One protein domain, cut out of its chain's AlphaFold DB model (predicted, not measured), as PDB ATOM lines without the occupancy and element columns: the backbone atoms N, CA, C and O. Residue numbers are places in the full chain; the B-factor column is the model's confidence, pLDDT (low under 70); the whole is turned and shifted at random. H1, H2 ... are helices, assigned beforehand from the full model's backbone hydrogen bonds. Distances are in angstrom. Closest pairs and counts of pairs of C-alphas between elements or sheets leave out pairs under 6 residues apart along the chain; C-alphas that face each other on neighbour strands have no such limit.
ATOM      1  N   ALA A 138     126.092 133.465 137.180       93.19
ATOM      2  CA  ALA A 138     126.162 132.263 138.003       93.19
ATOM      3  C   ALA A 138     125.741 131.009 137.221       93.19
ATOM      4  O   ALA A 138     126.374 129.967 137.385       93.19
ATOM      5  N   ASP A 139     124.735 131.122 136.345       94.06
ATOM      6  CA  ASP A 139     124.309 130.025 135.464       94.06
ATOM      7  C   ASP A 139     125.442 129.642 134.506       94.06
ATOM      8  O   ASP A 139     125.826 128.476 134.428       94.06
ATOM      9  N   LEU A 140     126.055 130.643 133.860       95.31
ATOM     10  CA  LEU A 140     127.195 130.448 132.964       95.31
ATOM     11  C   LEU A 140     128.394 129.812 133.683       95.31
ATOM     12  O   LEU A 140     128.960 128.840 133.194       95.31
ATOM     13  N   GLU A 141     128.797 130.329 134.846       95.62
ATOM     14  CA  GLU A 141     129.917 129.779 135.624       95.62
ATOM     15  C   GLU A 141     129.614 128.381 136.181       95.62
ATOM     16  O   GLU A 141     130.517 127.552 136.337       95.62
ATOM     17  N   GLY A 142     128.351 128.104 136.509       96.44
ATOM     18  CA  GLY A 142     127.874 126.766 136.845       96.44
ATOM     19  C   GLY A 142     128.072 125.804 135.681       96.44
ATOM     20  O   GLY A 142     128.660 124.735 135.854       96.44
ATOM     21  N   GLU A 143     127.669 126.223 134.487       97.56
ATOM     22  CA  GLU A 143     127.770 125.411 133.284       97.56
ATOM     23  C   GLU A 143     129.216 125.222 132.809       97.56
ATOM     24  O   GLU A 143     129.624 124.105 132.484       97.56
ATOM     25  N   MET A 144     130.041 126.273 132.845       97.19
ATOM     26  CA  MET A 144     131.473 126.175 132.543       97.19
ATOM     27  C   MET A 144     132.167 125.170 133.467       97.19
ATOM     28  O   MET A 144     132.977 124.368 133.002       97.19
ATOM     29  N   ARG A 145     131.811 125.142 134.762       98.06
ATOM     30  CA  ARG A 145     132.316 124.125 135.700       98.06
ATOM     31  C   ARG A 145     131.818 122.723 135.358       98.06
ATOM     32  O   ARG A 145     132.624 121.797 135.393       98.06
ATOM     33  N   ARG A 146     130.537 122.560 135.002       97.56
ATOM     34  CA  ARG A 146     129.953 121.262 134.610       97.56
ATOM     35  C   ARG A 146     130.667 120.664 133.400       97.56
ATOM     36  O   ARG A 146     130.984 119.479 133.405       97.56
ATOM     37  N   GLN A 147     130.924 121.482 132.381       96.88
ATOM     38  CA  GLN A 147     131.584 121.049 131.150       96.88
ATOM     39  C   GLN A 147     133.120 121.008 131.264       96.88
ATOM     40  O   GLN A 147     133.789 120.513 130.358       96.88
ATOM     41  N   GLY A 148     133.707 121.543 132.342       95.69
ATOM     42  CA  GLY A 148     135.158 121.744 132.443       95.69
ATOM     43  C   GLY A 148     135.699 122.730 131.398       95.69
ATOM     44  O   GLY A 148     136.864 122.644 131.000       95.69
ATOM     45  N   ALA A 149     134.852 123.646 130.923       93.94
ATOM     46  CA  ALA A 149     135.161 124.576 129.849       93.94
ATOM     47  C   ALA A 149     135.982 125.769 130.363       93.94
ATOM     48  O   ALA A 149     135.673 126.373 131.389       93.94
ATOM     49  N   LYS A 150     137.032 126.131 129.618       90.06
ATOM     50  CA  LYS A 150     137.859 127.323 129.888       90.06
ATOM     51  C   LYS A 150     137.420 128.544 129.083       90.06
ATOM     52  O   LYS A 150     137.737 129.670 129.449       90.06
ATOM     53  N   THR A 151     136.723 128.304 127.980       89.75
ATOM     54  CA  THR A 151     136.282 129.301 127.009       89.75
ATOM     55  C   THR A 151     134.856 128.987 126.594       89.75
ATOM     56  O   THR A 151     134.447 127.828 126.614       89.75
ATOM     57  N   VAL A 152     134.121 130.022 126.203       93.31
ATOM     58  CA  VAL A 152     132.792 129.890 125.611       93.31
ATOM     59  C   VAL A 152     132.951 129.790 124.096       93.31
ATOM     60  O   VAL A 152     133.449 130.727 123.475       93.31
ATOM     61  N   ASP A 153     132.574 128.646 123.530       92.75
ATOM     62  CA  ASP A 153     132.583 128.366 122.093       92.75
ATOM     63  C   ASP A 153     131.223 127.803 121.624       92.75
ATOM     64  O   ASP A 153     130.300 127.608 122.423       92.75
ATOM     65  N   LEU A 154     131.080 127.542 120.318       95.06
ATOM     66  CA  LEU A 154     129.855 126.977 119.727       95.06
ATOM     67  C   LEU A 154     129.420 125.683 120.430       95.06
ATOM     68  O   LEU A 154     128.242 125.513 120.746       95.06
ATOM     69  N   ARG A 155     130.380 124.794 120.715       95.50
ATOM     70  CA  ARG A 155     130.118 123.511 121.370       95.50
ATOM     71  C   ARG A 155     129.568 123.711 122.768       95.50
ATOM     72  O   ARG A 155     128.583 123.072 123.120       95.50
ATOM     73  N   PHE A 156     130.192 124.595 123.542       97.00
ATOM     74  CA  PHE A 156     129.760 124.921 124.890       97.00
ATOM     75  C   PHE A 156     128.296 125.366 124.903       97.00
ATOM     76  O   PHE A 156     127.506 124.831 125.681       97.00
ATOM     77  N   CYS A 157     127.922 126.289 124.010       97.62
ATOM     78  CA  CYS A 157     126.553 126.798 123.905       97.62
ATOM     79  C   CYS A 157     125.550 125.714 123.487       97.62
ATOM     80  O   CYS A 157     124.482 125.618 124.091       97.62
ATOM     81  N   LEU A 158     125.891 124.865 122.512       97.94
ATOM     82  CA  LEU A 158     125.036 123.747 122.094       97.94
ATOM     83  C   LEU A 158     124.847 122.719 123.221       97.94
ATOM     84  O   LEU A 158     123.733 122.278 123.490       97.94
ATOM     85  N   GLN A 159     125.919 122.359 123.928       97.81
ATOM     86  CA  GLN A 159     125.849 121.412 125.045       97.81
ATOM     87  C   GLN A 159     125.115 121.988 126.259       97.81
ATOM     88  O   GLN A 159     124.410 121.247 126.949       97.81
ATOM     89  N   TRP A 160     125.252 123.294 126.505       97.75
ATOM     90  CA  TRP A 160     124.490 123.991 127.535       97.75
ATOM     91  C   TRP A 160     123.001 123.954 127.211       97.75
ATOM     92  O   TRP A 160     122.208 123.487 128.029       97.75
ATOM     93  N   HIS A 161     122.634 124.361 125.996       97.38
ATOM     94  CA  HIS A 161     121.253 124.322 125.530       97.38
ATOM     95  C   HIS A 161     120.650 122.919 125.639       97.38
ATOM     96  O   HIS A 161     119.603 122.764 126.260       97.38
ATOM     97  N   ALA A 162     121.344 121.890 125.142       96.81
ATOM     98  CA  ALA A 162     120.862 120.510 125.199       96.81
ATOM     99  C   ALA A 162     120.605 120.029 126.641       96.81
ATOM    100  O   ALA A 162     119.583 119.399 126.912       96.81
ATOM    101  N   ASN A 163     121.512 120.340 127.575       96.50
ATOM    102  CA  ASN A 163     121.354 119.984 128.988       96.50
ATOM    103  C   ASN A 163     120.172 120.721 129.642       96.50
ATOM    104  O   ASN A 163     119.406 120.118 130.392       96.50
ATOM    105  N   GLU A 164     120.012 122.013 129.354       94.56
ATOM    106  CA  GLU A 164     118.899 122.817 129.870       94.56
ATOM    107  C   GLU A 164     117.563 122.358 129.290       94.56
ATOM    108  O   GLU A 164     116.585 122.244 130.022       94.56
ATOM    109  N   PHE A 165     117.520 122.004 128.007       92.00
ATOM    110  CA  PHE A 165     116.312 121.500 127.360       92.00
ATOM    111  C   PHE A 165     115.832 120.186 127.990       92.00
ATOM    112  O   PHE A 165     114.646 120.034 128.272       92.00
ATOM    113  N   GLN A 166     116.747 119.256 128.284       91.25
ATOM    114  CA  GLN A 166     116.416 117.971 128.920       91.25
ATOM    115  C   GLN A 166     115.875 118.113 130.347       91.25
ATOM    116  O   GLN A 166     115.126 117.257 130.812       91.25
ATOM    117  N   ARG A 167     116.283 119.165 131.059       93.06
ATOM    118  CA  ARG A 167     115.944 119.375 132.472       93.06
ATOM    119  C   ARG A 167     114.884 120.454 132.686       93.06
ATOM    120  O   ARG A 167     114.605 120.770 133.838       93.06
ATOM    121  N   ASP A 168     114.339 121.008 131.601       88.81
ATOM    122  CA  ASP A 168     113.486 122.201 131.604       88.81
ATOM    123  C   ASP A 168     114.109 123.350 132.421       88.81
ATOM    124  O   ASP A 168     113.481 123.992 133.262       88.81
ATOM    125  N   GLY A 169     115.415 123.543 132.219       89.19
ATOM    126  CA  GLY A 169     116.229 124.491 132.960       89.19
ATOM    127  C   GLY A 169     115.916 125.953 132.614       89.19
ATOM    128  O   GLY A 169     115.255 126.234 131.603       89.19
ATOM    129  N   PRO A 170     116.391 126.906 133.440       87.31
ATOM    130  CA  PRO A 170     116.106 128.325 133.274       87.31
ATOM    131  C   PRO A 170     116.393 128.857 131.870       87.31
ATOM    132  O   PRO A 170     115.611 129.667 131.389       87.31
ATOM    133  N   LEU A 171     117.452 128.400 131.189       89.88
ATOM    134  CA  LEU A 171     117.806 128.907 129.858       89.88
ATOM    135  C   LEU A 171     116.674 128.690 128.842       89.88
ATOM    136  O   LEU A 171     116.385 129.589 128.057       89.88
ATOM    137  N   VAL A 172     116.020 127.522 128.879       88.31
ATOM    138  CA  VAL A 172     114.953 127.129 127.940       88.31
ATOM    139  C   VAL A 172     113.574 127.539 128.454       88.31
ATOM    140  O   VAL A 172     112.760 128.053 127.684       88.31
ATOM    141  N   ALA A 173     113.307 127.389 129.755       85.31
ATOM    142  CA  ALA A 173     112.037 127.800 130.360       85.31
ATOM    143  C   ALA A 173     111.750 129.295 130.121       85.31
ATOM    144  O   ALA A 173     110.624 129.693 129.807       85.31
ATOM    145  N   ASN A 174     112.801 130.112 130.180       84.81
ATOM    146  CA  ASN A 174     112.761 131.545 129.920       84.81
ATOM    147  C   ASN A 174     112.436 131.914 128.463       84.81
ATOM    148  O   ASN A 174     111.913 133.003 128.224       84.81
ATOM    149  N   LEU A 175     112.718 131.034 127.494       86.00
ATOM    150  CA  LEU A 175     112.341 131.251 126.093       86.00
ATOM    151  C   LEU A 175     110.833 131.090 125.895       86.00
ATOM    152  O   LEU A 175     110.216 131.891 125.197       86.00
ATOM    153  N   ARG A 176     110.233 130.090 126.556       80.19
ATOM    154  CA  ARG A 176     108.791 129.800 126.467       80.19
ATOM    155  C   ARG A 176     107.945 130.849 127.180       80.19
ATOM    156  O   ARG A 176     106.892 131.234 126.682       80.19
ATOM    157  N   ASN A 177     108.412 131.317 128.337       77.94
ATOM    158  CA  ASN A 177     107.720 132.299 129.168       77.94
ATOM    159  C   ASN A 177     108.649 133.476 129.490       77.94
ATOM    160  O   ASN A 177     109.170 133.561 130.608       77.94
ATOM    161  N   PRO A 178     108.867 134.400 128.535       75.00
ATOM    162  CA  PRO A 178     109.796 135.505 128.712       75.00
ATOM    163  C   PRO A 178     109.271 136.493 129.762       75.00
ATOM    164  O   PRO A 178     108.582 137.465 129.454       75.00
ATOM    165  N   SER A 179     109.631 136.258 131.019       66.06
ATOM    166  CA  SER A 179     109.378 137.149 132.147       66.06
ATOM    167  C   SER A 179     110.713 137.723 132.634       66.06
ATOM    168  O   SER A 179     111.633 136.992 132.977       66.06
ATOM    169  N   GLY A 180     110.850 139.051 132.605       65.44
ATOM    170  CA  GLY A 180     112.088 139.749 132.987       65.44
ATOM    171  C   GLY A 180     112.873 140.358 131.816       65.44
ATOM    172  O   GLY A 180     112.405 140.313 130.679       65.44
ATOM    173  N   PRO A 181     114.005 141.039 132.082       65.25
ATOM    174  CA  PRO A 181     114.875 141.643 131.069       65.25
ATOM    175  C   PRO A 181     115.743 140.594 130.343       65.25
ATOM    176  O   PRO A 181     116.041 139.543 130.897       65.25
ATOM    177  N   ARG A 182     116.178 140.897 129.109       77.19
ATOM    178  CA  ARG A 182     117.115 140.060 128.326       77.19
ATOM    179  C   ARG A 182     118.420 139.842 129.114       77.19
ATOM    180  O   ARG A 182     118.749 140.678 129.958       77.19
ATOM    181  N   ALA A 183     119.173 138.771 128.826       78.56
ATOM    182  CA  ALA A 183     120.525 138.610 129.366       78.56
ATOM    183  C   ALA A 183     121.342 139.897 129.154       78.56
ATOM    184  O   ALA A 183     121.509 140.366 128.030       78.56
ATOM    185  N   LEU A 184     121.829 140.477 130.251       81.81
ATOM    186  CA  LEU A 184     122.687 141.659 130.244       81.81
ATOM    187  C   LEU A 184     124.107 141.192 130.560       81.81
ATOM    188  O   LEU A 184     124.419 140.986 131.740       81.81
ATOM    189  N   PRO A 185     124.961 140.980 129.545       86.38
ATOM    190  CA  PRO A 185     126.306 140.481 129.777       86.38
ATOM    191  C   PRO A 185     127.092 141.464 130.652       86.38
ATOM    192  O   PRO A 185     127.030 142.677 130.461       86.38
ATOM    193  N   LYS A 186     127.810 140.941 131.650       86.06
ATOM    194  CA  LYS A 186     128.636 141.737 132.585       86.06
ATOM    195  C   LYS A 186     130.129 141.437 132.480       86.06
ATOM    196  O   LYS A 186     130.931 142.105 133.122       86.06
ATOM    197  N   ASP A 187     130.483 140.424 131.701       89.00
ATOM    198  CA  ASP A 187     131.847 139.996 131.424       89.00
ATOM    199  C   ASP A 187     131.943 139.418 130.006       89.00
ATOM    200  O   ASP A 187     130.935 139.237 129.312       89.00
ATOM    201  N   LEU A 188     133.176 139.157 129.574       88.56
ATOM    202  CA  LEU A 188     133.496 138.695 128.227       88.56
ATOM    203  C   LEU A 188     132.894 137.320 127.904       88.56
ATOM    204  O   LEU A 188     132.447 137.111 126.781       88.56
ATOM    205  N   ASN A 189     132.843 136.403 128.874       92.31
ATOM    206  CA  ASN A 189     132.268 135.072 128.664       92.31
ATOM    207  C   ASN A 189     130.748 135.158 128.500       92.31
ATOM    208  O   ASN A 189     130.195 134.507 127.621       92.31
ATOM    209  N   SER A 190     130.083 136.004 129.289       93.19
ATOM    210  CA  SER A 190     128.643 136.250 129.171       93.19
ATOM    211  C   SER A 190     128.282 136.883 127.828       93.19
ATOM    212  O   SER A 190     127.297 136.489 127.210       93.19
ATOM    213  N   LEU A 191     129.090 137.843 127.354       92.88
ATOM    214  CA  LEU A 191     128.920 138.434 126.025       92.88
ATOM    215  C   LEU A 191     129.163 137.396 124.926       92.88
ATOM    216  O   LEU A 191     128.361 137.282 124.006       92.88
ATOM    217  N   SER A 192     130.235 136.609 125.045       93.00
ATOM    218  CA  SER A 192     130.540 135.541 124.092       93.00
ATOM    219  C   SER A 192     129.398 134.529 124.003       93.00
ATOM    220  O   SER A 192     128.963 134.211 122.900       93.00
ATOM    221  N   ALA A 193     128.848 134.085 125.137       95.62
ATOM    222  CA  ALA A 193     127.731 133.142 125.165       95.62
ATOM    223  C   ALA A 193     126.506 133.700 124.438       95.62
ATOM    224  O   ALA A 193     125.921 133.010 123.606       95.62
ATOM    225  N   LEU A 194     126.153 134.962 124.704       94.56
ATOM    226  CA  LEU A 194     125.012 135.615 124.065       94.56
ATOM    227  C   LEU A 194     125.177 135.693 122.540       94.56
ATOM    228  O   LEU A 194     124.266 135.298 121.815       94.56
ATOM    229  N   VAL A 195     126.360 136.103 122.068       94.81
ATOM    230  CA  VAL A 195     126.671 136.192 120.632       94.81
ATOM    231  C   VAL A 195     126.640 134.821 119.958       94.81
ATOM    232  O   VAL A 195     126.110 134.696 118.855       94.81
ATOM    233  N   HIS A 196     127.165 133.779 120.605       96.19
ATOM    234  CA  HIS A 196     127.101 132.413 120.080       96.19
ATOM    235  C   HIS A 196     125.659 131.900 119.993       96.19
ATOM    236  O   HIS A 196     125.295 131.313 118.977       96.19
ATOM    237  N   PHE A 197     124.827 132.155 121.007       96.50
ATOM    238  CA  PHE A 197     123.411 131.782 120.978       96.50
ATOM    239  C   PHE A 197     122.647 132.489 119.850       96.50
ATOM    240  O   PHE A 197     121.980 131.816 119.067       96.50
ATOM    241  N   GLN A 198     122.809 133.811 119.700       95.19
ATOM    242  CA  GLN A 198     122.196 134.569 118.597       95.19
ATOM    243  C   GLN A 198     122.677 134.093 117.222       95.19
ATOM    244  O   GLN A 198     121.905 134.082 116.263       95.19
ATOM    245  N   LEU A 199     123.958 133.730 117.101       96.56
ATOM    246  CA  LEU A 199     124.517 133.229 115.850       96.56
ATOM    247  C   LEU A 199     123.929 131.861 115.495       96.56
ATOM    248  O   LEU A 199     123.454 131.689 114.379       96.56
ATOM    249  N   LEU A 200     123.927 130.912 116.432       97.19
ATOM    250  CA  LEU A 200     123.356 129.574 116.238       97.19
ATOM    251  C   LEU A 200     121.862 129.636 115.907       97.19
ATOM    252  O   LEU A 200     121.395 128.931 115.018       97.19
ATOM    253  N   GLU A 201     121.126 130.527 116.563       95.56
ATOM    254  CA  GLU A 201     119.736 130.830 116.232       95.56
ATOM    255  C   GLU A 201     119.600 131.403 114.814       95.56
ATOM    256  O   GLU A 201     118.781 130.947 114.021       95.56
ATOM    257  N   SER A 202     120.446 132.371 114.450       95.69
ATOM    258  CA  SER A 202     120.431 132.974 113.113       95.69
ATOM    259  C   SER A 202     120.766 131.974 112.003       95.69
ATOM    260  O   SER A 202     120.376 132.198 110.856       95.69
ATOM    261  N   LEU A 203     121.469 130.892 112.337       96.62
ATOM    262  CA  LEU A 203     121.795 129.780 111.445       96.62
ATOM    263  C   LEU A 203     120.780 128.627 111.511       96.62
ATOM    264  O   LEU A 203     120.953 127.646 110.797       96.62
ATOM    265  N   GLU A 204     119.732 128.739 112.334       95.88
ATOM    266  CA  GLU A 204     118.685 127.717 112.523       95.88
ATOM    267  C   GLU A 204     119.203 126.400 113.144       95.88
ATOM    268  O   GLU A 204     118.676 125.311 112.911       95.88
ATOM    269  N   TYR A 205     120.227 126.492 113.998       97.38
ATOM    270  CA  TYR A 205     120.655 125.392 114.882       97.38
ATOM    271  C   TYR A 205     119.759 125.307 116.126       97.38
ATOM    272  O   TYR A 205     119.652 124.256 116.759       97.38
ATOM    273  N   PHE A 206     119.064 126.406 116.425       95.75
ATOM    274  CA  PHE A 206     117.891 126.436 117.287       95.75
ATOM    275  C   PHE A 206     116.658 126.776 116.449       95.75
ATOM    276  O   PHE A 206     116.737 127.609 115.545       95.75
ATOM    277  N   SER A 207     115.532 126.126 116.730       92.75
ATOM    278  CA  SER A 207     114.243 126.414 116.100       92.75
ATOM    279  C   SER A 207     113.623 127.700 116.654       92.75
ATOM    280  O   SER A 207     114.048 128.228 117.682       92.75
ATOM    281  N   GLU A 208     112.583 128.207 115.986       87.69
ATOM    282  CA  GLU A 208     111.897 129.453 116.371       87.69
ATOM    283  C   GLU A 208     111.257 129.407 117.770       87.69
ATOM    284  O   GLU A 208     111.055 130.445 118.397       87.69
ATOM    285  N   ASP A 209     110.947 128.213 118.279       87.06
ATOM    286  CA  ASP A 209     110.435 127.981 119.634       87.06
ATOM    287  C   ASP A 209     111.551 127.773 120.680       87.06
ATOM    288  O   ASP A 209     111.272 127.550 121.861       87.06
ATOM    289  N   GLY A 210     112.816 127.855 120.261       88.38
ATOM    290  CA  GLY A 210     113.984 127.657 121.111       88.38
ATOM    291  C   GLY A 210     114.378 126.197 121.322       88.38
ATOM    292  O   GLY A 210     115.209 125.930 122.189       88.38
ATOM    293  N   GLY A 211     113.804 125.251 120.575       92.81
ATOM    294  CA  GLY A 211     114.257 123.859 120.529       92.81
ATOM    295  C   GLY A 211     115.595 123.684 119.800       92.81
ATOM    296  O   GLY A 211     116.033 124.551 119.051       92.81
ATOM    297  N   MET A 212     116.274 122.558 120.036       95.12
ATOM    298  CA  MET A 212     117.472 122.175 119.276       95.12
ATOM    299  C   MET A 212     117.033 121.553 117.946       95.12
ATOM    300  O   MET A 212     116.197 120.649 117.952       95.12
ATOM    301  N   THR A 213     117.590 121.996 116.817       96.94
ATOM    302  CA  THR A 213     117.337 121.343 115.520       96.94
ATOM    303  C   THR A 213     118.247 120.132 115.329       96.94
ATOM    304  O   THR A 213     119.206 119.944 116.073       96.94
TER     305      THR A 213
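Overview. This is residues 138 to 213 of the 478 residues of an uncharacterized protein of Perkinsus olseni (UniProt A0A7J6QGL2). Four helices are set crosswise in a small rounded body: H2 runs from H4, where its first turn packs near the middle of H4, towards H3, which packs on its later part. H1 crosses H2 on the way, and a long stretch without a named helix, residues 177 to 187, leads from H3 back to H4. The printed part has 76 residues with four named helices, in the order H1, H2, H3, H4, and no named strand; the class is all helix. It is compact, with a radius of gyration of the C-alphas of 11.7 A and spans of 29 by 26 by 23 A.

Arrangement. H1, residues 138 to 147, and H2, residues 154 to 167, only just touch, with 3 pairs of C-alphas within 8 A; the closest are those of Glu 143 and Trp 160, 6.8 A apart. Their lines are about perpendicular, at 77 degrees. H2 touches H3, residues 170 to 176, with residues 161 to 165 alone; the closest C-alphas are those of Phe 165 and Val 172, 5.8 A apart, and the lines are about perpendicular, at 76 degrees. H2 touches H4, residues 188 to 202, with residues 154 to 157 alone; the closest C-alphas are those of Leu 154 and His 196, 6.1 A apart, and the lines are about perpendicular, at 79 degrees. H2 is the hub, touching 3 helices. H1 and H4 are close but not clearly touching, the closest C-alphas, of Leu 140 and Ser 190, being 7.1 A apart. H3 is apart from H1 and from H4. Every O i to N i+4 pair is within hydrogen-bond range in H1, H2 and H4, and 2 of 3 are in H3.

Along the chain. H1 begins at C-alpha 138 (126.162, 132.263, 138.003) and is 14.2 A long from first to last C-alpha. H2 is 20.3 A long, H3 10.1 A. H4 is 20.8 A long and ends at C-alpha 202 (120.431, 132.974, 113.113).

Size, cuts and confidence. The C-alphas of Lys 150 and Asn 177 are the two farthest apart, 30.6 A. The printed part has no cut. The link H3 to H4 is long, with 11 residues; H1 to H2 is short and H2 to H3 tight. The mean pLDDT of the printed part is 91.2, and residues 179 to 181 are under 70.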